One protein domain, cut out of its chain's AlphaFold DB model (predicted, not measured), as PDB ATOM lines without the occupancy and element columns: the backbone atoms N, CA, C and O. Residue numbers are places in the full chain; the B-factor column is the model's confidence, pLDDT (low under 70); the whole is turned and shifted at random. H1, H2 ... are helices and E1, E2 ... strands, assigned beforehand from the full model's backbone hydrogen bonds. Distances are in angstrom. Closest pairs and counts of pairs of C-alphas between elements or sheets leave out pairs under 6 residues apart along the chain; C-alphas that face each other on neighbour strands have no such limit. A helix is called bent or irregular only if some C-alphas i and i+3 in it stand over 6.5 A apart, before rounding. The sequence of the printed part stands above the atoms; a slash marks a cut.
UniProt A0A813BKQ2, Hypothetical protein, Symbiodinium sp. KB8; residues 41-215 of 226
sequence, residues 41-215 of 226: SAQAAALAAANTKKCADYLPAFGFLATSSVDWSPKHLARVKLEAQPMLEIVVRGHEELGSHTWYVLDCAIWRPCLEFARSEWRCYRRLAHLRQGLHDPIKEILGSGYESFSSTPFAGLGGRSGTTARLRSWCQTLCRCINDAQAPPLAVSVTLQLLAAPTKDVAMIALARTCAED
ATOM      1  N   SER A  41      80.849  27.167  76.488       56.94
ATOM      2  CA  SER A  41      79.759  28.145  76.627       56.94
ATOM      3  C   SER A  41      78.731  27.764  77.696       56.94
ATOM      4  O   SER A  41      78.211  28.654  78.370       56.94
ATOM      5  N   ALA A  42      78.416  26.474  77.854       56.38
ATOM      6  CA  ALA A  42      77.525  26.016  78.922       56.38
ATOM      7  C   ALA A  42      78.177  26.206  80.303       56.38
ATOM      8  O   ALA A  42      77.515  26.577  81.272       56.38
ATOM      9  N   GLN A  43      79.497  26.027  80.367       58.81
ATOM     10  CA  GLN A  43      80.286  26.243  81.572       58.81
ATOM     11  C   GLN A  43      80.451  27.742  81.883       58.81
ATOM     12  O   GLN A  43      80.341  28.128  83.042       58.81
ATOM     13  N   ALA A  44      80.613  28.599  80.868       54.16
ATOM     14  CA  ALA A  44      80.740  30.052  81.011       54.16
ATOM     15  C   ALA A  44      79.467  30.723  81.555       54.16
ATOM     16  O   ALA A  44      79.565  31.603  82.409       54.16
ATOM     17  N   ALA A  45      78.274  30.287  81.131       55.50
ATOM     18  CA  ALA A  45      77.010  30.815  81.660       55.50
ATOM     19  C   ALA A  45      76.810  30.461  83.147       55.50
ATOM     20  O   ALA A  45      76.412  31.311  83.942       55.50
ATOM     21  N   ALA A  46      77.155  29.231  83.545       59.44
ATOM     22  CA  ALA A  46      77.144  28.821  84.948       59.44
ATOM     23  C   ALA A  46      78.229  29.539  85.778       59.44
ATOM     24  O   ALA A  46      78.024  29.831  86.956       59.44
ATOM     25  N   LEU A  47      79.375  29.860  85.166       58.62
ATOM     26  CA  LEU A  47      80.485  30.552  85.821       58.62
ATOM     27  C   LEU A  47      80.201  32.044  86.037       58.62
ATOM     28  O   LEU A  47      80.580  32.574  87.079       58.62
ATOM     29  N   ALA A  48      79.500  32.701  85.105       54.84
ATOM     30  CA  ALA A  48      79.143  34.118  85.195       54.84
ATOM     31  C   ALA A  48      78.337  34.437  86.469       54.84
ATOM     32  O   ALA A  48      78.619  35.429  87.139       54.84
ATOM     33  N   ALA A  49      77.417  33.552  86.866       57.81
ATOM     34  CA  ALA A  49      76.631  33.695  88.095       57.81
ATOM     35  C   ALA A  49      77.465  33.528  89.385       57.81
ATOM     36  O   ALA A  49      77.121  34.084  90.425       57.81
ATOM     37  N   ALA A  50      78.580  32.793  89.338       60.94
ATOM     38  CA  ALA A  50      79.418  32.511  90.505       60.94
ATOM     39  C   ALA A  50      80.538  33.551  90.746       60.94
ATOM     40  O   ALA A  50      81.272  33.438  91.730       60.94
ATOM     41  N   ASN A  51      80.720  34.539  89.856       61.41
ATOM     42  CA  ASN A  51      82.019  35.212  89.694       61.41
ATOM     43  C   ASN A  51      82.144  36.674  90.150       61.41
ATOM     44  O   ASN A  51      83.174  37.289  89.870       61.41
ATOM     45  N   THR A  52      81.216  37.235  90.926       60.69
ATOM     46  CA  THR A  52      81.372  38.606  91.467       60.69
ATOM     47  C   THR A  52      82.685  38.804  92.235       60.69
ATOM     48  O   THR A  52      83.347  39.821  92.047       60.69
ATOM     49  N   LYS A  53      83.135  37.810  93.016       57.25
ATOM     50  CA  LYS A  53      84.437  37.857  93.716       57.25
ATOM     51  C   LYS A  53      85.659  37.634  92.820       57.25
ATOM     52  O   LYS A  53      86.741  38.040  93.210       57.25
ATOM     53  N   LYS A  54      85.509  37.038  91.634       81.75
ATOM     54  CA  LYS A  54      86.638  36.794  90.714       81.75
ATOM     55  C   LYS A  54      86.812  37.889  89.672       81.75
ATOM     56  O   LYS A  54      87.769  37.845  88.911       81.75
ATOM     57  N   CYS A  55      85.908  38.867  89.614       89.94
ATOM     58  CA  CYS A  55      85.995  39.951  88.641       89.94
ATOM     59  C   CYS A  55      87.312  40.734  88.778       89.94
ATOM     60  O   CYS A  55      88.015  40.920  87.785       89.94
ATOM     61  N   ALA A  56      87.660  41.137  90.005       88.25
ATOM     62  CA  ALA A  56      88.878  41.898  90.287       88.25
ATOM     63  C   ALA A  56      90.165  41.095  90.025       88.25
ATOM     64  O   ALA A  56      91.165  41.683  89.635       88.25
ATOM     65  N   ASP A  57      90.121  39.767  90.161       91.56
ATOM     66  CA  ASP A  57      91.267  38.888  89.884       91.56
ATOM     67  C   ASP A  57      91.391  38.534  88.392       91.56
ATOM     68  O   ASP A  57      92.482  38.272  87.892       91.56
ATOM     69  N   TYR A  58      90.271  38.518  87.663       94.62
ATOM     70  CA  TYR A  58      90.209  38.115  86.257       94.62
ATOM     71  C   TYR A  58      90.596  39.244  85.296       94.62
ATOM     72  O   TYR A  58      91.345  39.027  84.346       94.62
ATOM     73  N   LEU A  59      90.090  40.456  85.533       96.56
ATOM     74  CA  LEU A  59      90.294  41.609  84.651       96.56
ATOM     75  C   LEU A  59      91.760  42.058  84.471       96.56
ATOM     76  O   LEU A  59      92.101  42.450  83.349       96.56
ATOM     77  N   PRO A  60      92.652  41.951  85.479       96.50
ATOM     78  CA  PRO A  60      94.063  42.288  85.316       96.50
ATOM     79  C   PRO A  60      94.768  41.503  84.207       96.50
ATOM     80  O   PRO A  60      95.671  42.046  83.577       96.50
ATOM     81  N   ALA A  61      94.326  40.277  83.897       96.38
ATOM     82  CA  ALA A  61      94.868  39.481  82.788       96.38
ATOM     83  C   ALA A  61      94.641  40.117  81.401       96.38
ATOM     84  O   ALA A  61      95.251  39.693  80.425       96.38
ATOM     85  N   PHE A  62      93.786  41.138  81.323       96.81
ATOM     86  CA  PHE A  62      93.429  41.875  80.110       96.81
ATOM     87  C   PHE A  62      93.773  43.371  80.228       96.81
ATOM     88  O   PHE A  62      93.301  44.185  79.441       96.81
ATOM     89  N   GLY A  63      94.543  43.763  81.253       96.12
ATOM     90  CA  GLY A  63      94.947  45.153  81.502       96.12
ATOM     91  C   GLY A  63      93.864  46.068  82.094       96.12
ATOM     92  O   GLY A  63      94.126  47.249  82.349       96.12
ATOM     93  N   PHE A  64      92.659  45.551  82.343       97.00
ATOM     94  CA  PHE A  64      91.589  46.279  83.025       97.00
ATOM     95  C   PHE A  64      91.828  46.248  84.540       97.00
ATOM     96  O   PHE A  64      92.100  45.193  85.111       97.00
ATOM     97  N   LEU A  65      91.723  47.402  85.208       95.69
ATOM     98  CA  LEU A  65      92.014  47.520  86.642       95.69
ATOM     99  C   LEU A  65      90.768  47.975  87.403       95.69
ATOM    100  O   LEU A  65      90.337  49.123  87.274       95.69
ATOM    101  N   ALA A  66      90.231  47.100  88.242       95.75
ATOM    102  CA  ALA A  66      89.032  47.344  89.038       95.75
ATOM    103  C   ALA A  66      89.334  47.222  90.536       95.75
ATOM    104  O   ALA A  66      90.206  46.450  90.929       95.75
ATOM    105  N   THR A  67      88.624  47.979  91.370       95.12
ATOM    106  CA  THR A  67      88.682  47.844  92.839       95.12
ATOM    107  C   THR A  67      87.590  46.917  93.361       95.12
ATOM    108  O   THR A  67      87.767  46.277  94.395       95.12
ATOM    109  N   SER A  68      86.466  46.825  92.648       93.56
ATOM    110  CA  SER A  68      85.342  45.950  92.973       93.56
ATOM    111  C   SER A  68      84.668  45.452  91.685       93.56
ATOM    112  O   SER A  68      85.128  45.717  90.577       93.56
ATOM    113  N   SER A  69      83.565  44.710  91.801       93.62
ATOM    114  CA  SER A  69      82.746  44.332  90.641       93.62
ATOM    115  C   SER A  69      81.979  45.517  90.035       93.62
ATOM    116  O   SER A  69      81.472  45.403  88.919       93.62
ATOM    117  N   VAL A  70      81.870  46.634  90.759       95.19
ATOM    118  CA  VAL A  70      81.108  47.824  90.348       95.19
ATOM    119  C   VAL A  70      81.999  49.040  90.088       95.19
ATOM    120  O   VAL A  70      81.668  49.844  89.223       95.19
ATOM    121  N   ASP A  71      83.161  49.125  90.739       95.88
ATOM    122  CA  ASP A  71      84.042  50.290  90.686       95.88
ATOM    123  C   ASP A  71      85.340  50.011  89.924       95.88
ATOM    124  O   ASP A  71      86.100  49.076  90.217       95.88
ATOM    125  N   TRP A  72      85.633  50.891  88.970       97.31
ATOM    126  CA  TRP A  72      86.942  50.979  88.337       97.31
ATOM    127  C   TRP A  72      87.985  51.541  89.306       97.31
ATOM    128  O   TRP A  72      87.703  52.429  90.109       97.31
ATOM    129  N   SER A  73      89.230  51.073  89.196       96.06
ATOM    130  CA  SER A  73      90.322  51.672  89.966       96.06
ATOM    131  C   SER A  73      90.595  53.117  89.510       96.06
ATOM    132  O   SER A  73      90.461  53.419  88.318       96.06
ATOM    133  N   PRO A  74      91.079  54.010  90.398       95.94
ATOM    134  CA  PRO A  74      91.483  55.365  90.009       95.94
ATOM    135  C   PRO A  74      92.512  55.384  88.870       95.94
ATOM    136  O   PRO A  74      92.449  56.233  87.985       95.94
ATOM    137  N   LYS A  75      93.424  54.400  88.855       94.38
ATOM    138  CA  LYS A  75      94.428  54.214  87.800       94.38
ATOM    139  C   LYS A  75      93.782  53.908  86.443       94.38
ATOM    140  O   LYS A  75      94.204  54.469  85.436       94.38
ATOM    141  N   HIS A  76      92.745  53.068  86.402       96.00
ATOM    142  CA  HIS A  76      92.003  52.804  85.165       96.00
ATOM    143  C   HIS A  76      91.274  54.053  84.665       96.00
ATOM    144  O   HIS A  76      91.405  54.407  83.499       96.00
ATOM    145  N   LEU A  77      90.584  54.774  85.553       96.38
ATOM    146  CA  LEU A  77      89.887  56.013  85.191       96.38
ATOM    147  C   LEU A  77      90.847  57.100  84.684       96.38
ATOM    148  O   LEU A  77      90.501  57.848  83.772       96.38
ATOM    149  N   ALA A  78      92.061  57.184  85.237       94.50
ATOM    150  CA  ALA A  78      93.100  58.075  84.724       94.50
ATOM    151  C   ALA A  78      93.504  57.714  83.284       94.50
ATOM    152  O   ALA A  78      93.644  58.607  82.454       94.50
ATOM    153  N   ARG A  79      93.616  56.419  82.956       93.75
ATOM    154  CA  ARG A  79      93.896  55.968  81.583       93.75
ATOM    155  C   ARG A  79      92.781  56.292  80.612       93.75
ATOM    156  O   ARG A  79      93.091  56.735  79.518       93.75
ATOM    157  N   VAL A  80      91.527  56.115  81.024       95.50
ATOM    158  CA  VAL A  80      90.360  56.459  80.198       95.50
ATOM    159  C   VAL A  80      90.403  57.929  79.785       95.50
ATOM    160  O   VAL A  80      90.210  58.245  78.618       95.50
ATOM    161  N   LYS A  81      90.753  58.830  80.713       94.50
ATOM    162  CA  LYS A  81      90.920  60.264  80.418       94.50
ATOM    163  C   LYS A  81      92.061  60.570  79.445       94.50
ATOM    164  O   LYS A  81      92.017  61.601  78.785       94.50
ATOM    165  N   LEU A  82      93.078  59.713  79.400       94.00
ATOM    166  CA  LEU A  82      94.241  59.833  78.520       94.00
ATOM    167  C   LEU A  82      94.112  58.978  77.249       94.00
ATOM    168  O   LEU A  82      95.089  58.852  76.519       94.00
ATOM    169  N   GLU A  83      92.955  58.345  77.013       93.69
ATOM    170  CA  GLU A  83      92.727  57.403  75.903       93.69
ATOM    171  C   GLU A  83      93.776  56.268  75.842       93.69
ATOM    172  O   GLU A  83      94.116  55.730  74.788       93.69
ATOM    173  N   ALA A  84      94.312  55.897  77.008       93.44
ATOM    174  CA  ALA A  84      95.403  54.943  77.170       93.44
ATOM    175  C   ALA A  84      94.947  53.627  77.823       93.44
ATOM    176  O   ALA A  84      95.774  52.853  78.303       93.44
ATOM    177  N   GLN A  85      93.647  53.374  77.922       95.19
ATOM    178  CA  GLN A  85      93.071  52.140  78.449       95.19
ATOM    179  C   GLN A  85      93.095  51.011  77.402       95.19
ATOM    180  O   GLN A  85      93.165  51.282  76.201       95.19
ATOM    181  N   PRO A  86      93.022  49.737  77.826       97.00
ATOM    182  CA  PRO A  86      92.683  48.655  76.914       97.00
ATOM    183  C   PRO A  86      91.313  48.885  76.270       97.00
ATOM    184  O   PRO A  86      90.354  49.255  76.947       97.00
ATOM    185  N   MET A  87      91.234  48.624  74.975       97.81
ATOM    186  CA  MET A  87      90.051  48.762  74.138       97.81
ATOM    187  C   MET A  87      89.593  47.374  73.710       97.81
ATOM    188  O   MET A  87      90.404  46.578  73.242       97.81
ATOM    189  N   LEU A  88      88.302  47.098  73.866       98.25
ATOM    190  CA  LEU A  88      87.635  45.900  73.375       98.25
ATOM    191  C   LEU A  88      86.878  46.212  72.080       98.25
ATOM    192  O   LEU A  88      86.189  47.228  71.971       98.25
ATOM    193  N   GLU A  89      86.941  45.284  71.134       98.25
ATOM    194  CA  GLU A  89      86.141  45.286  69.912       98.25
ATOM    195  C   GLU A  89      85.485  43.940  69.696       98.25
ATOM    196  O   GLU A  89      86.083  42.889  69.931       98.25
ATOM    197  N   ILE A  90      84.244  43.994  69.222       98.31
ATOM    198  CA  ILE A  90      83.439  42.830  68.890       98.31
ATOM    199  C   ILE A  90      82.774  43.096  67.543       98.31
ATOM    200  O   ILE A  90      81.900  43.959  67.415       98.31
ATOM    201  N   VAL A  91      83.142  42.309  66.538       98.00
ATOM    202  CA  VAL A  91      82.603  42.380  65.182       98.00
ATOM    203  C   VAL A  91      81.792  41.124  64.892       98.00
ATOM    204  O   VAL A  91      82.319  40.020  64.776       98.00
ATOM    205  N   VAL A  92      80.482  41.295  64.704       97.38
ATOM    206  CA  VAL A  92      79.609  40.217  64.220       97.38
ATOM    207  C   VAL A  92      79.753  40.124  62.700       97.38
ATOM    208  O   VAL A  92      79.175  40.931  61.957       97.38
ATOM    209  N   ARG A  93      80.545  39.152  62.235       96.19
ATOM    210  CA  ARG A  93      80.837  38.948  60.806       96.19
ATOM    211  C   ARG A  93      79.619  38.428  60.058       96.19
ATOM    212  O   ARG A  93      79.235  38.979  59.031       96.19
ATOM    213  N   GLY A  94      78.963  37.424  60.623       94.75
ATOM    214  CA  GLY A  94      77.855  36.743  59.979       94.75
ATOM    215  C   GLY A  94      77.317  35.618  60.840       94.75
ATOM    216  O   GLY A  94      77.404  35.658  62.071       94.75
ATOM    217  N   HIS A  95      76.751  34.625  60.176       94.94
ATOM    218  CA  HIS A  95      76.352  33.382  60.804       94.94
ATOM    219  C   HIS A  95      76.621  32.211  59.868       94.94
ATOM    220  O   HIS A  95      76.650  32.373  58.652       94.94
ATOM    221  N   GLU A  96      76.779  31.043  60.468       93.50
ATOM    222  CA  GLU A  96      76.952  29.770  59.791       93.50
ATOM    223  C   GLU A  96      75.899  28.790  60.312       93.50
ATOM    224  O   GLU A  96      75.549  28.790  61.499       93.50
ATOM    225  N   GLU A  97      75.368  27.964  59.417       93.00
ATOM    226  CA  GLU A  97      74.457  26.882  59.773       93.00
ATOM    227  C   GLU A  97      75.257  25.589  59.899       93.00
ATOM    228  O   GLU A  97      75.809  25.083  58.923       93.00
ATOM    229  N   LEU A  98      75.333  25.056  61.118       90.31
ATOM    230  CA  LEU A  98      76.017  23.799  61.398       90.31
ATOM    231  C   LEU A  98      75.049  22.846  62.099       90.31
ATOM    232  O   LEU A  98      74.614  23.085  63.231       90.31
ATOM    233  N   GLY A  99      74.691  21.768  61.400       88.81
ATOM    234  CA  GLY A  99      73.606  20.877  61.808       88.81
ATOM    235  C   GLY A  99      72.260  21.605  61.775       88.81
ATOM    236  O   GLY A  99      71.928  22.258  60.793       88.81
ATOM    237  N   SER A 100      71.489  21.521  62.860       89.38
ATOM    238  CA  SER A 100      70.196  22.209  63.018       89.38
ATOM    239  C   SER A 100      70.307  23.535  63.786       89.38
ATOM    240  O   SER A 100      69.357  23.957  64.456       89.38
ATOM    241  N   HIS A 101      71.493  24.150  63.810       91.12
ATOM    242  CA  HIS A 101      71.773  25.324  64.632       91.12
ATOM    243  C   HIS A 101      72.486  26.425  63.847       91.12
ATOM    244  O   HIS A 101      73.445  26.175  63.124       91.12
ATOM    245  N   THR A 102      72.050  27.664  64.076       92.81
ATOM    246  CA  THR A 102      72.716  28.875  63.593       92.81
ATOM    247  C   THR A 102      73.743  29.358  64.617       92.81
ATOM    248  O   THR A 102      73.409  29.598  65.786       92.81
ATOM    249  N   TRP A 103      74.979  29.539  64.165       94.62
ATOM    250  CA  TRP A 103      76.107  30.036  64.945       94.62
ATOM    251  C   TRP A 103      76.540  31.391  64.411       94.62
ATOM    252  O   TRP A 103      76.853  31.521  63.237       94.62
ATOM    253  N   TYR A 104      76.567  32.409  65.263       95.06
ATOM    254  CA  TYR A 104      77.128  33.708  64.912       95.06
ATOM    255  C   TYR A 104      78.639  33.653  65.046       95.06
ATOM    256  O   TYR A 104      79.146  33.137  66.045       95.06
ATOM    257  N   VAL A 105      79.324  34.204  64.049       96.69
ATOM    258  CA  VAL A 105      80.782  34.326  64.022       96.69
ATOM    259  C   VAL A 105      81.143  35.708  64.549       96.69
ATOM    260  O   VAL A 105      80.757  36.723  63.955       96.69
ATOM    261  N   LEU A 106      81.838  35.740  65.682       97.81
ATOM    262  CA  LEU A 106      82.295  36.962  66.325       97.81
ATOM    263  C   LEU A 106      83.815  37.031  66.226       97.81
ATOM    264  O   LEU A 106      84.506  36.168  66.769       97.81
ATOM    265  N   ASP A 107      84.315  38.074  65.576       97.81
ATOM    266  CA  ASP A 107      85.721  38.459  65.663       97.81
ATOM    267  C   ASP A 107      85.863  39.434  66.823       97.81
ATOM    268  O   ASP A 107      85.089  40.383  66.945       97.81
ATOM    269  N   CYS A 108      86.810  39.166  67.707       98.25
ATOM    270  CA  CYS A 108      87.039  39.937  68.913       98.25
ATOM    271  C   CYS A 108      88.498  40.371  68.960       98.25
ATOM    272  O   CYS A 108      89.383  39.642  68.507       98.25
ATOM    273  N   ALA A 109      88.749  41.543  69.527       97.75
ATOM    274  CA  ALA A 109      90.104  42.011  69.749       97.75
ATOM    275  C   ALA A 109      90.201  42.835  71.029       97.75
ATOM    276  O   ALA A 109      89.272  43.562  71.384       97.75
ATOM    277  N   ILE A 110      91.345  42.725  71.706       97.62
ATOM    278  CA  ILE A 110      91.757  43.636  72.773       97.62
ATOM    279  C   ILE A 110      93.103  44.216  72.392       97.62
ATOM    280  O   ILE A 110      94.026  43.492  72.018       97.62
ATOM    281  N   TRP A 111      93.211  45.528  72.490       96.50
ATOM    282  CA  TRP A 111      94.460  46.231  72.256       96.50
ATOM    283  C   TRP A 111      94.523  47.480  73.104       96.50
ATOM    284  O   TRP A 111      93.592  47.799  73.838       96.50
ATOM    285  N   ARG A 112      95.621  48.212  72.992       93.69
ATOM    286  CA  ARG A 112      95.791  49.480  73.678       93.69
ATOM    287  C   ARG A 112      96.287  50.537  72.689       93.69
ATOM    288  O   ARG A 112      97.294  50.282  72.036       93.69
ATOM    289  N   PRO A 113      95.626  51.703  72.554       89.94
ATOM    290  CA  PRO A 113      95.974  52.687  71.523       89.94
ATOM    291  C   PRO A 113      97.427  53.171  71.570       89.94
ATOM    292  O   PRO A 113      98.029  53.407  70.529       89.94
ATOM    293  N   CYS A 114      98.017  53.266  72.764       87.00
ATOM    294  CA  CYS A 114      99.406  53.691  72.939       87.00
ATOM    295  C   CYS A 114     100.449  52.565  72.766       87.00
ATOM    296  O   CYS A 114     101.631  52.803  72.989       87.00
ATOM    297  N   LEU A 115     100.037  51.342  72.404       87.00
ATOM    298  CA  LEU A 115     100.915  50.187  72.189       87.00
ATOM    299  C   LEU A 115     100.561  49.474  70.881       87.00
ATOM    300  O   LEU A 115      99.715  48.582  70.849       87.00
ATOM    301  N   GLU A 116     101.271  49.825  69.812       78.56
ATOM    302  CA  GLU A 116     101.030  49.300  68.460       78.56
ATOM    303  C   GLU A 116     101.139  47.765  68.373       78.56
ATOM    304  O   GLU A 116     100.370  47.120  67.666       78.56
ATOM    305  N   PHE A 117     102.042  47.157  69.149       82.88
ATOM    306  CA  PHE A 117     102.333  45.718  69.079       82.88
ATOM    307  C   PHE A 117     101.500  44.853  70.035       82.88
ATOM    308  O   PHE A 117     101.635  43.631  70.037       82.88
ATOM    309  N   ALA A 118     100.651  45.460  70.867       87.38
ATOM    310  CA  ALA A 118      99.885  44.756  71.890       87.38
ATOM    311  C   ALA A 118      98.419  44.616  71.465       87.38
ATOM    312  O   ALA A 118      97.526  45.160  72.112       87.38
ATOM    313  N   ARG A 119      98.171  43.908  70.357       94.56
ATOM    314  CA  ARG A 119      96.825  43.571  69.875       94.56
ATOM    315  C   ARG A 119      96.644  42.059  69.882       94.56
ATOM    316  O   ARG A 119      97.352  41.344  69.183       94.56
ATOM    317  N   SER A 120      95.700  41.587  70.689       96.12
ATOM    318  CA  SER A 120      95.295  40.185  70.744       96.12
ATOM    319  C   SER A 120      93.952  40.040  70.045       96.12
ATOM    320  O   SER A 120      92.987  40.709  70.420       96.12
ATOM    321  N   GLU A 121      93.892  39.190  69.024       96.38
ATOM    322  CA  GLU A 121      92.690  38.931  68.232       96.38
ATOM    323  C   GLU A 121      92.284  37.468  68.363       96.38
ATOM    324  O   GLU A 121      93.125  36.569  68.377       96.38
ATOM    325  N   TRP A 122      90.984  37.213  68.439       96.88
ATOM    326  CA  TRP A 122      90.460  35.857  68.450       96.88
ATOM    327  C   TRP A 122      89.066  35.804  67.835       96.88
ATOM    328  O   TRP A 122      88.344  36.797  67.747       96.88
ATOM    329  N   ARG A 123      88.674  34.605  67.409       96.12
ATOM    330  CA  ARG A 123      87.352  34.328  66.853       96.12
ATOM    331  C   ARG A 123      86.598  33.391  67.777       96.12
ATOM    332  O   ARG A 123      87.158  32.408  68.258       96.12
ATOM    333  N   CYS A 124      85.317  33.660  67.991       95.88
ATOM    334  CA  CYS A 124      84.441  32.752  68.718       95.88
ATOM    335  C   CYS A 124      83.093  32.567  68.012       95.88
ATOM    336  O   CYS A 124      82.648  33.399  67.219       95.88
ATOM    337  N   TYR A 125      82.441  31.444  68.315       95.44
ATOM    338  CA  TYR A 125      81.162  31.055  67.727       95.44
ATOM    339  C   TYR A 125      80.103  30.977  68.820       95.44
ATOM    340  O   TYR A 125      80.262  30.245  69.803       95.44
ATOM    341  N   ARG A 126      78.999  31.714  68.678       95.31
ATOM    342  CA  ARG A 126      77.922  31.722  69.682       95.31
ATOM    343  C   ARG A 126      76.557  31.593  69.030       95.31
ATOM    344  O   ARG A 126      76.260  32.242  68.036       95.31
ATOM    345  N   ARG A 127      75.685  30.778  69.619       94.88
ATOM    346  CA  ARG A 127      74.266  30.751  69.248       94.88
ATOM    347  C   ARG A 127      73.587  32.013  69.773       94.88
ATOM    348  O   ARG A 127      74.009  32.560  70.791       94.88
ATOM    349  N   LEU A 128      72.471  32.413  69.160       94.62
ATOM    350  CA  LEU A 128      71.675  33.539  69.671       94.62
ATOM    351  C   LEU A 128      71.264  33.333  71.138       94.62
ATOM    352  O   LEU A 128      71.268  34.282  71.914       94.62
ATOM    353  N   ALA A 129      70.948  32.093  71.525       93.19
ATOM    354  CA  ALA A 129      70.630  31.746  72.908       93.19
ATOM    355  C   ALA A 129      71.814  31.992  73.859       93.19
ATOM    356  O   ALA A 129      71.607  32.557  74.927       93.19
ATOM    357  N   HIS A 130      73.045  31.652  73.450       94.00
ATOM    358  CA  HIS A 130      74.249  31.904  74.252       94.00
ATOM    359  C   HIS A 130      74.485  33.407  74.430       94.00
ATOM    360  O   HIS A 130      74.731  33.857  75.542       94.00
ATOM    361  N   LEU A 131      74.358  34.192  73.354       96.00
ATOM    362  CA  LEU A 131      74.486  35.652  73.422       96.00
ATOM    363  C   LEU A 131      73.385  36.276  74.282       96.00
ATOM    364  O   LEU A 131      73.641  37.223  75.016       96.00
ATOM    365  N   ARG A 132      72.160  35.748  74.222       95.56
ATOM    366  CA  ARG A 132      71.058  36.260  75.035       95.56
ATOM    367  C   ARG A 132      71.289  35.990  76.522       95.56
ATOM    368  O   ARG A 132      71.374  36.926  77.304       95.56
ATOM    369  N   GLN A 133      71.428  34.719  76.880       92.75
ATOM    370  CA  GLN A 133      71.473  34.269  78.273       92.75
ATOM    371  C   GLN A 133      72.813  34.575  78.946       92.75
ATOM    372  O   GLN A 133      72.855  34.840  80.139       92.75
ATOM    373  N   GLY A 134      73.912  34.522  78.190       92.00
ATOM    374  CA  GLY A 134      75.260  34.727  78.715       92.00
ATOM    375  C   GLY A 134      75.783  36.155  78.585       92.00
ATOM    376  O   GLY A 134      76.782  36.469  79.222       92.00
ATOM    377  N   LEU A 135      75.153  37.008  77.763       95.62
ATOM    378  CA  LEU A 135      75.584  38.398  77.566       95.62
ATOM    379  C   LEU A 135      74.460  39.387  77.808       95.62
ATOM    380  O   LEU A 135      74.524  40.171  78.741       95.62
ATOM    381  N   HIS A 136      73.433  39.366  76.965       97.19
ATOM    382  CA  HIS A 136      72.419  40.409  76.948       97.19
ATOM    383  C   HIS A 136      71.668  40.509  78.273       97.19
ATOM    384  O   HIS A 136      71.579  41.598  78.831       97.19
ATOM    385  N   ASP A 137      71.133  39.390  78.764       95.94
ATOM    386  CA  ASP A 137      70.324  39.383  79.979       95.94
ATOM    387  C   ASP A 137      71.176  39.788  81.204       95.94
ATOM    388  O   ASP A 137      70.772  40.731  81.888       95.94
ATOM    389  N   PRO A 138      72.393  39.230  81.420       95.31
ATOM    390  CA  PRO A 138      73.293  39.698  82.477       95.31
ATOM    391  C   PRO A 138      73.689  41.171  82.352       95.31
ATOM    392  O   PRO A 138      73.661  41.895  83.339       95.31
ATOM    393  N   ILE A 139      74.047  41.651  81.158       96.56
ATOM    394  CA  ILE A 139      74.445  43.054  80.956       96.56
ATOM    395  C   ILE A 139      73.279  43.993  81.260       96.56
ATOM    396  O   ILE A 139      73.468  45.023  81.904       96.56
ATOM    397  N   LYS A 140      72.067  43.629  80.838       96.88
ATOM    398  CA  LYS A 140      70.861  44.396  81.140       96.88
ATOM    399  C   LYS A 140      70.591  44.460  82.643       96.88
ATOM    400  O   LYS A 140      70.253  45.527  83.144       96.88
ATOM    401  N   GLU A 141      70.750  43.344  83.348       95.75
ATOM    402  CA  GLU A 141      70.607  43.284  84.805       95.75
ATOM    403  C   GLU A 141      71.673  44.129  85.515       95.75
ATOM    404  O   GLU A 141      71.335  44.970  86.345       95.75
ATOM    405  N   ILE A 142      72.945  43.965  85.139       95.94
ATOM    406  CA  ILE A 142      74.089  44.671  85.732       95.94
ATOM    407  C   ILE A 142      73.976  46.190  85.545       95.94
ATOM    408  O   ILE A 142      74.303  46.943  86.459       95.94
ATOM    409  N   LEU A 143      73.545  46.649  84.366       96.38
ATOM    410  CA  LEU A 143      73.454  48.079  84.065       96.38
ATOM    411  C   LEU A 143      72.202  48.742  84.650       96.38
ATOM    412  O   LEU A 143      72.214  49.953  84.865       96.38
ATOM    413  N   GLY A 144      71.124  47.990  84.897       96.56
ATOM    414  CA  GLY A 144      69.872  48.542  85.414       96.56
ATOM    415  C   GLY A 144      69.357  49.701  84.553       96.56
ATOM    416  O   GLY A 144      69.120  49.538  83.356       96.56
ATOM    417  N   SER A 145      69.212  50.891  85.147       96.00
ATOM    418  CA  SER A 145      68.818  52.114  84.425       96.00
ATOM    419  C   SER A 145      69.851  52.572  83.388       96.00
ATOM    420  O   SER A 145      69.481  53.145  82.370       96.00
ATOM    421  N   GLY A 146      71.135  52.249  83.567       95.31
ATOM    422  CA  GLY A 146      72.188  52.538  82.588       95.31
ATOM    423  C   GLY A 146      72.016  51.800  81.253       95.31
ATOM    424  O   GLY A 146      72.676  52.133  80.271       95.31
ATOM    425  N   TYR A 147      71.102  50.824  81.178       97.69
ATOM    426  CA  TYR A 147      70.775  50.128  79.933       97.69
ATOM    427  C   TYR A 147      70.075  51.027  78.893       97.69
ATOM    428  O   TYR A 147      69.939  50.639  77.731       97.69
ATOM    429  N   GLU A 148      69.668  52.247  79.261       97.50
ATOM    430  CA  GLU A 148      69.116  53.254  78.341       97.50
ATOM    431  C   GLU A 148      70.041  53.578  77.152       97.50
ATOM    432  O   GLU A 148      69.548  53.873  76.057       97.50
ATOM    433  N   SER A 149      71.360  53.415  77.307       97.44
ATOM    434  CA  SER A 149      72.344  53.547  76.219       97.44
ATOM    435  C   SER A 149      72.100  52.597  75.037       97.44
ATOM    436  O   SER A 149      72.578  52.858  73.935       97.44
ATOM    437  N   PHE A 150      71.328  51.520  75.232       97.81
ATOM    438  CA  PHE A 150      70.970  50.536  74.201       97.81
ATOM    439  C   PHE A 150      69.603  50.801  73.547       97.81
ATOM    440  O   PHE A 150      69.125  49.988  72.754       97.81
ATOM    441  N   SER A 151      68.948  51.923  73.859       97.12
ATOM    442  CA  SER A 151      67.618  52.266  73.330       97.12
ATOM    443  C   SER A 151      67.574  52.359  71.798       97.12
ATOM    444  O   SER A 151      66.600  51.923  71.182       97.12
ATOM    445  N   SER A 152      68.639  52.868  71.172       97.00
ATOM    446  CA  SER A 152      68.775  52.971  69.711       97.00
ATOM    447  C   SER A 152      69.303  51.693  69.049       97.00
ATOM    448  O   SER A 152      69.175  51.524  67.836       97.00
ATOM    449  N   THR A 153      69.864  50.772  69.832       97.25
ATOM    450  CA  THR A 153      70.486  49.529  69.361       97.25
ATOM    451  C   THR A 153      69.923  48.320  70.113       97.25
ATOM    452  O   THR A 153      70.669  47.577  70.748       97.25
ATOM    453  N   PRO A 154      68.599  48.071  70.053       96.81
ATOM    454  CA  PRO A 154      67.986  46.992  70.812       96.81
ATOM    455  C   PRO A 154      68.552  45.636  70.391       96.81
ATOM    456  O   PRO A 154      68.799  45.371  69.208       96.81
ATOM    457  N   PHE A 155      68.692  44.739  71.366       97.44
ATOM    458  CA  PHE A 155      69.152  43.382  71.104       97.44
ATOM    459  C   PHE A 155      68.242  42.668  70.103       97.44
ATOM    460  O   PHE A 155      67.036  42.927  70.006       97.44
ATOM    461  N   ALA A 156      68.819  41.741  69.340       95.19
ATOM    462  CA  ALA A 156      68.068  41.030  68.322       95.19
ATOM    463  C   ALA A 156      66.879  40.257  68.922       95.19
ATOM    464  O   ALA A 156      66.947  39.753  70.041       95.19
ATOM    465  N   GLY A 157      65.768  40.169  68.185       91.31
ATOM    466  CA  GLY A 157      64.562  39.457  68.626       91.31
ATOM    467  C   GLY A 157      64.693  37.934  68.526       91.31
ATOM    468  O   GLY A 157      65.686  37.410  68.024       91.31
ATOM    469  N   LEU A 158      63.677  37.211  68.994       86.12
ATOM    470  CA  LEU A 158      63.548  35.770  68.750       86.12
ATOM    471  C   LEU A 158      63.041  35.518  67.316       86.12
ATOM    472  O   LEU A 158      62.283  36.322  66.776       86.12
ATOM    473  N   GLY A 159      63.435  34.391  66.710       74.94
ATOM    474  CA  GLY A 159      62.795  33.881  65.487       74.94
ATOM    475  C   GLY A 159      63.489  34.168  64.151       74.94
ATOM    476  O   GLY A 159      62.835  34.074  63.121       74.94
ATOM    477  N   GLY A 160      64.782  34.513  64.135       66.88
ATOM    478  CA  GLY A 160      65.607  34.414  62.917       66.88
ATOM    479  C   GLY A 160      65.188  35.298  61.735       66.88
ATOM    480  O   GLY A 160      65.542  35.007  60.598       66.88
ATOM    481  N   ARG A 161      64.441  36.385  61.973       74.25
ATOM    482  CA  ARG A 161      64.081  37.334  60.910       74.25
ATOM    483  C   ARG A 161      65.338  37.944  60.280       74.25
ATOM    484  O   ARG A 161      66.369  38.118  60.947       74.25
ATOM    485  N   SER A 162      65.225  38.312  59.004       82.94
ATOM    486  CA  SER A 162      66.248  39.088  58.304       82.94
ATOM    487  C   SER A 162      66.662  40.305  59.144       82.94
ATOM    488  O   SER A 162      65.845  40.943  59.811       82.94
ATOM    489  N   GLY A 163      67.968  40.578  59.192       93.19
ATOM    490  CA  GLY A 163      68.532  41.672  59.991       93.19
ATOM    491  C   GLY A 163      68.966  41.308  61.416       93.19
ATOM    492  O   GLY A 163      69.501  42.171  62.110       93.19
ATOM    493  N   THR A 164      68.824  40.050  61.854       94.44
ATOM    494  CA  THR A 164      69.345  39.604  63.164       94.44
ATOM    495  C   THR A 164      70.844  39.903  63.317       94.44
ATOM    496  O   THR A 164      71.249  40.492  64.316       94.44
ATOM    497  N   THR A 165      71.659  39.602  62.298       95.00
ATOM    498  CA  THR A 165      73.100  39.919  62.280       95.00
ATOM    499  C   THR A 165      73.370  41.419  62.432       95.00
ATOM    500  O   THR A 165      74.241  41.806  63.204       95.00
ATOM    501  N   ALA A 166      72.617  42.269  61.726       95.50
ATOM    502  CA  ALA A 166      72.794  43.720  61.781       95.50
ATOM    503  C   ALA A 166      72.471  44.272  63.177       95.50
ATOM    504  O   ALA A 166      73.248  45.048  63.721       95.50
ATOM    505  N   ARG A 167      71.381  43.802  63.800       96.94
ATOM    506  CA  ARG A 167      71.027  44.185  65.175       96.94
ATOM    507  C   ARG A 167      72.076  43.746  66.189       96.94
ATOM    508  O   ARG A 167      72.448  44.540  67.042       96.94
ATOM    509  N   LEU A 168      72.571  42.508  66.086       97.12
ATOM    510  CA  LEU A 168      73.647  42.030  66.959       97.12
ATOM    511  C   LEU A 168      74.913  42.868  66.794       97.12
ATOM    512  O   LEU A 168      75.535  43.220  67.787       97.12
ATOM    513  N   ARG A 169      75.268  43.235  65.557       97.44
ATOM    514  CA  ARG A 169      76.408  44.116  65.288       97.44
ATOM    515  C   ARG A 169      76.250  45.467  65.981       97.44
ATOM    516  O   ARG A 169      77.136  45.845  66.737       97.44
ATOM    517  N   SER A 170      75.125  46.152  65.772       98.00
ATOM    518  CA  SER A 170      74.863  47.451  66.402       98.00
ATOM    519  C   SER A 170      74.850  47.362  67.929       98.00
ATOM    520  O   SER A 170      75.431  48.207  68.598       98.00
ATOM    521  N   TRP A 171      74.245  46.311  68.488       98.50
ATOM    522  CA  TRP A 171      74.225  46.087  69.933       98.50
ATOM    523  C   TRP A 171      75.637  45.843  70.500       98.50
ATOM    524  O   TRP A 171      76.018  46.468  71.488       98.50
ATOM    525  N   CYS A 172      76.453  44.999  69.853       98.44
ATOM    526  CA  CYS A 172      77.841  44.749  70.262       98.44
ATOM    527  C   CYS A 172      78.716  46.008  70.160       98.44
ATOM    528  O   CYS A 172      79.561  46.224  71.025       98.44
ATOM    529  N   GLN A 173      78.501  46.853  69.148       98.25
ATOM    530  CA  GLN A 173      79.192  48.141  69.018       98.25
ATOM    531  C   GLN A 173      78.862  49.077  70.187       98.25
ATOM    532  O   GLN A 173      79.771  49.659  70.778       98.25
ATOM    533  N   THR A 174      77.584  49.180  70.569       98.56
ATOM    534  CA  THR A 174      77.176  49.940  71.761       98.56
ATOM    535  C   THR A 174      77.816  49.380  73.029       98.56
ATOM    536  O   THR A 174      78.341  50.154  73.824       98.56
ATOM    537  N   LEU A 175      77.848  48.053  73.195       98.50
ATOM    538  CA  LEU A 175      78.517  47.419  74.334       98.50
ATOM    539  C   LEU A 175      80.011  47.768  74.385       98.50
ATOM    540  O   LEU A 175      80.488  48.190  75.433       98.50
ATOM    541  N   CYS A 176      80.733  47.638  73.267       98.38
ATOM    542  CA  CYS A 176      82.155  47.987  73.202       98.38
ATOM    543  C   CYS A 176      82.383  49.446  73.586       98.38
ATOM    544  O   CYS A 176      83.259  49.725  74.395       98.38
ATOM    545  N   ARG A 177      81.558  50.369  73.080       98.25
ATOM    546  CA  ARG A 177      81.624  51.784  73.460       98.25
ATOM    547  C   ARG A 177      81.435  51.974  74.966       98.25
ATOM    548  O   ARG A 177      82.279  52.593  75.601       98.25
ATOM    549  N   CYS A 178      80.389  51.394  75.556       98.31
ATOM    550  CA  CYS A 178      80.168  51.497  77.000       98.31
ATOM    551  C   CYS A 178      81.341  50.929  77.819       98.31
ATOM    552  O   CYS A 178      81.680  51.488  78.859       98.31
ATOM    553  N   ILE A 179      81.961  49.835  77.371       98.19
ATOM    554  CA  ILE A 179      83.138  49.241  78.024       98.19
ATOM    555  C   ILE A 179      84.358  50.158  77.896       98.19
ATOM    556  O   ILE A 179      85.002  50.465  78.897       98.19
ATOM    557  N   ASN A 180      84.650  50.619  76.685       97.94
ATOM    558  CA  ASN A 180      85.840  51.406  76.372       97.94
ATOM    559  C   ASN A 180      85.801  52.807  77.000       97.94
ATOM    560  O   ASN A 180      86.844  53.320  77.401       97.94
ATOM    561  N   ASP A 181      84.607  53.381  77.156       97.38
ATOM    562  CA  ASP A 181      84.366  54.656  77.844       97.38
ATOM    563  C   ASP A 181      84.274  54.485  79.379       97.38
ATOM    564  O   ASP A 181      83.944  55.432  80.094       97.38
ATOM    565  N   ALA A 182      84.508  53.270  79.899       97.56
ATOM    566  CA  ALA A 182      84.341  52.887  81.305       97.56
ATOM    567  C   ALA A 182      82.954  53.217  81.903       97.56
ATOM    568  O   ALA A 182      82.807  53.371  83.117       97.56
ATOM    569  N   GLN A 183      81.920  53.288  81.057       97.88
ATOM    570  CA  GLN A 183      80.519  53.448  81.468       97.88
ATOM    571  C   GLN A 183      79.910  52.131  81.958       97.88
ATOM    572  O   GLN A 183      79.022  52.129  82.807       97.88
ATOM    573  N   ALA A 184      80.372  51.004  81.415       97.81
ATOM    574  CA  ALA A 184      80.032  49.690  81.932       97.81
ATOM    575  C   ALA A 184      80.861  49.389  83.194       97.81
ATOM    576  O   ALA A 184      82.064  49.664  83.210       97.81
ATOM    577  N   PRO A 185      80.265  48.798  84.245       97.25
ATOM    578  CA  PRO A 185      81.002  48.403  85.436       97.25
ATOM    579  C   PRO A 185      81.944  47.220  85.140       97.25
ATOM    580  O   PRO A 185      81.690  46.443  84.210       97.25
ATOM    581  N   PRO A 186      82.985  47.001  85.961       97.31
ATOM    582  CA  PRO A 186      83.930  45.894  85.800       97.31
ATOM    583  C   PRO A 186      83.275  44.520  85.594       97.31
ATOM    584  O   PRO A 186      83.705  43.744  84.739       97.31
ATOM    585  N   LEU A 187      82.195  44.220  86.325       95.94
ATOM    586  CA  LEU A 187      81.484  42.946  86.195       95.94
ATOM    587  C   LEU A 187      80.942  42.715  84.781       95.94
ATOM    588  O   LEU A 187      81.048  41.603  84.267       95.94
ATOM    589  N   ALA A 188      80.418  43.758  84.133       96.81
ATOM    590  CA  ALA A 188      79.924  43.681  82.762       96.81
ATOM    591  C   ALA A 188      81.056  43.333  81.780       96.81
ATOM    592  O   ALA A 188      80.884  42.481  80.903       96.81
ATOM    593  N   VAL A 189      82.240  43.925  81.967       97.56
ATOM    594  CA  VAL A 189      83.435  43.605  81.170       97.56
ATOM    595  C   VAL A 189      83.857  42.156  81.389       97.56
ATOM    596  O   VAL A 189      84.077  41.420  80.430       97.56
ATOM    597  N   SER A 190      83.897  41.707  82.644       95.81
ATOM    598  CA  SER A 190      84.281  40.337  82.990       95.81
ATOM    599  C   SER A 190      83.339  39.293  82.378       95.81
ATOM    600  O   SER A 190      83.815  38.331  81.773       95.81
ATOM    601  N   VAL A 191      82.019  39.498  82.475       95.25
ATOM    602  CA  VAL A 191      81.003  38.631  81.846       95.25
ATOM    603  C   VAL A 191      81.186  38.592  80.331       95.25
ATOM    604  O   VAL A 191      81.172  37.514  79.735       95.25
ATOM    605  N   THR A 192      81.432  39.751  79.718       97.00
ATOM    606  CA  THR A 192      81.669  39.861  78.276       97.00
ATOM    607  C   THR A 192      82.888  39.048  77.849       97.00
ATOM    608  O   THR A 192      82.779  38.176  76.990       97.00
ATOM    609  N   LEU A 193      84.035  39.260  78.491       96.69
ATOM    610  CA  LEU A 193      85.281  38.567  78.162       96.69
ATOM    611  C   LEU A 193      85.206  37.054  78.403       96.69
ATOM    612  O   LEU A 193      85.733  36.282  77.602       96.69
ATOM    613  N   GLN A 194      84.537  36.617  79.475       94.69
ATOM    614  CA  GLN A 194      84.319  35.194  79.750       94.69
ATOM    615  C   GLN A 194      83.432  34.550  78.683       94.69
ATOM    616  O   GLN A 194      83.790  33.504  78.142       94.69
ATOM    617  N   LEU A 195      82.305  35.178  78.325       94.88
ATOM    618  CA  LEU A 195      81.440  34.638  77.280       94.88
ATOM    619  C   LEU A 195      82.160  34.580  75.937       94.88
ATOM    620  O   LEU A 195      81.956  33.620  75.202       94.88
ATOM    621  N   LEU A 196      82.986  35.569  75.601       96.31
ATOM    622  CA  LEU A 196      83.750  35.592  74.351       96.31
ATOM    623  C   LEU A 196      84.957  34.643  74.364       96.31
ATOM    624  O   LEU A 196      85.630  34.536  73.343       96.31
ATOM    625  N   ALA A 197      85.205  33.941  75.478       94.62
ATOM    626  CA  ALA A 197      86.362  33.069  75.680       94.62
ATOM    627  C   ALA A 197      87.691  33.788  75.378       94.62
ATOM    628  O   ALA A 197      88.536  33.280  74.645       94.62
ATOM    629  N   ALA A 198      87.851  35.001  75.919       95.75
ATOM    630  CA  ALA A 198      89.038  35.813  75.687       95.75
ATOM    631  C   ALA A 198      90.324  35.083  76.150       95.75
ATOM    632  O   ALA A 198      90.357  34.535  77.262       95.75
ATOM    633  N   PRO A 199      91.395  35.061  75.334       95.06
ATOM    634  CA  PRO A 199      92.553  34.210  75.584       95.06
ATOM    635  C   PRO A 199      93.482  34.807  76.652       95.06
ATOM    636  O   PRO A 199      94.328  35.650  76.377       95.06
ATOM    637  N   THR A 200      93.381  34.317  77.888       93.62
ATOM    638  CA  THR A 200      94.217  34.774  79.024       93.62
ATOM    639  C   THR A 200      95.700  34.412  78.912       93.62
ATOM    640  O   THR A 200      96.525  34.966  79.634       93.62
ATOM    641  N   LYS A 201      96.049  33.453  78.047       93.12
ATOM    642  CA  LYS A 201      97.417  32.925  77.885       93.12
ATOM    643  C   LYS A 201      98.086  33.357  76.582       93.12
ATOM    644  O   LYS A 201      99.197  32.913  76.304       93.12
ATOM    645  N   ASP A 202      97.409  34.169  75.781       94.50
ATOM    646  CA  ASP A 202      97.981  34.690  74.548       94.50
ATOM    647  C   ASP A 202      99.153  35.640  74.850       94.50
ATOM    648  O   ASP A 202      99.120  36.405  75.816       94.50
ATOM    649  N   VAL A 203     100.208  35.584  74.031       94.75
ATOM    650  CA  VAL A 203     101.440  36.351  74.271       94.75
ATOM    651  C   VAL A 203     101.176  37.853  74.170       94.75
ATOM    652  O   VAL A 203     101.661  38.607  75.018       94.75
ATOM    653  N   ALA A 204     100.373  38.288  73.192       93.75
ATOM    654  CA  ALA A 204     100.013  39.696  73.051       93.75
ATOM    655  C   ALA A 204      99.134  40.158  74.222       93.75
ATOM    656  O   ALA A 204      99.341  41.254  74.744       93.75
ATOM    657  N   MET A 205      98.228  39.299  74.706       95.12
ATOM    658  CA  MET A 205      97.419  39.584  75.896       95.12
ATOM    659  C   MET A 205      98.273  39.740  77.165       95.12
ATOM    660  O   MET A 205      98.096  40.696  77.917       95.12
ATOM    661  N   ILE A 206      99.248  38.850  77.390       95.00
ATOM    662  CA  ILE A 206     100.171  38.935  78.534       95.00
ATOM    663  C   ILE A 206     101.016  40.212  78.456       95.00
ATOM    664  O   ILE A 206     101.198  40.893  79.468       95.00
ATOM    665  N   ALA A 207     101.531  40.555  77.271       94.00
ATOM    666  CA  ALA A 207     102.289  41.786  77.061       94.00
ATOM    667  C   ALA A 207     101.429  43.032  77.342       94.00
ATOM    668  O   ALA A 207     101.855  43.931  78.073       94.00
ATOM    669  N   LEU A 208     100.187  43.054  76.848       94.38
ATOM    670  CA  LEU A 208      99.222  44.114  77.131       94.38
ATOM    671  C   LEU A 208      98.956  44.247  78.637       94.38
ATOM    672  O   LEU A 208      99.026  45.349  79.182       94.38
ATOM    673  N   ALA A 209      98.699  43.137  79.329       94.75
ATOM    674  CA  ALA A 209      98.428  43.137  80.762       94.75
ATOM    675  C   ALA A 209      99.609  43.683  81.578       94.75
ATOM    676  O   ALA A 209      99.404  44.484  82.492       94.75
ATOM    677  N   ARG A 210     100.845  43.308  81.224       94.12
ATOM    678  CA  ARG A 210     102.068  43.785  81.894       94.12
ATOM    679  C   ARG A 210     102.272  45.286  81.738       94.12
ATOM    680  O   ARG A 210     102.417  45.974  82.742       94.12
ATOM    681  N   THR A 211     102.168  45.807  80.518       92.69
ATOM    682  CA  THR A 211     102.285  47.260  80.276       92.69
ATOM    683  C   THR A 211     101.195  48.033  81.028       92.69
ATOM    684  O   THR A 211     101.436  49.076  81.630       92.69
ATOM    685  N   CYS A 212      99.989  47.467  81.117       91.62
ATOM    686  CA  CYS A 212      98.917  48.012  81.941       91.62
ATOM    687  C   CYS A 212      99.157  47.863  83.454       91.62
ATOM    688  O   CYS A 212      98.540  48.584  84.239       91.62
ATOM    689  N   ALA A 213     100.007  46.966  83.928       90.81
ATOM    690  CA  ALA A 213     100.366  46.916  85.342       90.81
ATOM    691  C   ALA A 213     101.420  47.986  85.671       90.81
ATOM    692  O   ALA A 213     101.271  48.701  86.666       90.81
ATOM    693  N   GLU A 214     102.413  48.129  84.795       88.75
ATOM    694  CA  GLU A 214     103.634  48.907  85.014       88.75
ATOM    695  C   GLU A 214     103.425  50.421  84.937       88.75
ATOM    696  O   GLU A 214     103.949  51.115  85.801       88.75
ATOM    697  N   ASP A 215     102.609  50.942  84.008       80.94
ATOM    698  CA  ASP A 215     102.569  52.400  83.811       80.94
ATOM    699  C   ASP A 215     102.119  53.148  85.063       80.94
ATOM    700  O   ASP A 215     100.969  53.016  85.501       80.94
TER     701      ASP A 215
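This is residues 41 to 215 of the 226 residues of the protein "Hypothetical protein" of Symbiodinium sp. KB8 (UniProt A0A813BKQ2). A long, twisted sheet of three strands makes one wall of the domain, with H4, H5 and H7 over one face as a second layer: H5 runs along E1, H7 slants over E3, and H4 stands up from the sheet. H4, H1 and H6 form a bundle, three helices side by side, while H2 links its H6 side to H7 and H3 lies near one end of H5. The printed part has 175 residues with seven named helices and three named strands, in the order H1 H2 H3 E1 E2 E3 H4 H5 H6 H7; its class is mixed. The sheet, order E1 - E2 - E3, is an antiparallel meander, each strand the neighbour of the one before. The whole is compact, with a radius of gyration of the C-alphas of 15.7 A and spans of 48 by 35 by 29 A.

E1, residues 87 to 98, is 31.3 A long and bends by 57 degrees at residue 94. E2, residues 101 to 112, is 35.2 A long; E3, residues 115 to 126, is 29.6 A long and bends by 54 degrees at residue 118. C-alpha 87 is at (90.051, 48.762, 74.138). H4, residues 128 to 150, is irregular, with C-alphas 142 and 145 9.2 A apart at a kink of 119 degrees near residue 144. H5 is residues 164 to 180, 24.2 A long; H6 is 186 to 195; H7 is 203 to 214, ending at C-alpha 214 (103.634, 48.907, 85.014). H1 is residues 41 to 50, starting at C-alpha 41 (79.759, 28.145, 76.627). H2, residues 52 to 62, is only just irregular, with C-alphas 53 and 56 6.9 A apart; H3 is residues 74 to 81.

E1 and E2 form a hairpin, with N 91 and O 107 at 2.8 A; E2 and E3 form another, with N 108 and O 122 at 2.8 A. H5 is over E1 at a height over the sheet of 8.0 A, closest at the C-alphas of Val 92 and Arg 169, 5.2 A. H7 is on the same face as H4, at a height of 8.7 A. H6 touches H4 residues 134 to 143 alone, at a shallow tilt of 16 degrees, opposite ways; the closest C-alphas, of Ile 139 and Ala 188, are 5.8 A apart. H1 touches H6 at Ala 48 and Val 191, C-alphas 5.9 A apart. H2 touches H7, about perpendicular at 76 degrees, with the C-alphas of Phe 62 and Ala 209 5.2 A apart. H3 and H5 are close but not clearly touching, the C-alphas of Val 80 and Asn 180 7.8 A apart. Every O i to N i+4 pair is within hydrogen-bond range in H3, H5, H6 and H7, against 3 of 6 in H1, 11 of 19 in H4 and 2 of 7 in H2, where 4 of 8 O i to N i+3 pairs are.

The C-alphas farthest apart, of Ser 100 and Asp 215, are 48.9 A apart. The printed part has no cut; the long links are H2 to H3 and H4 to H5. Residues 41 to 53 and residue 160 have pLDDT under 70.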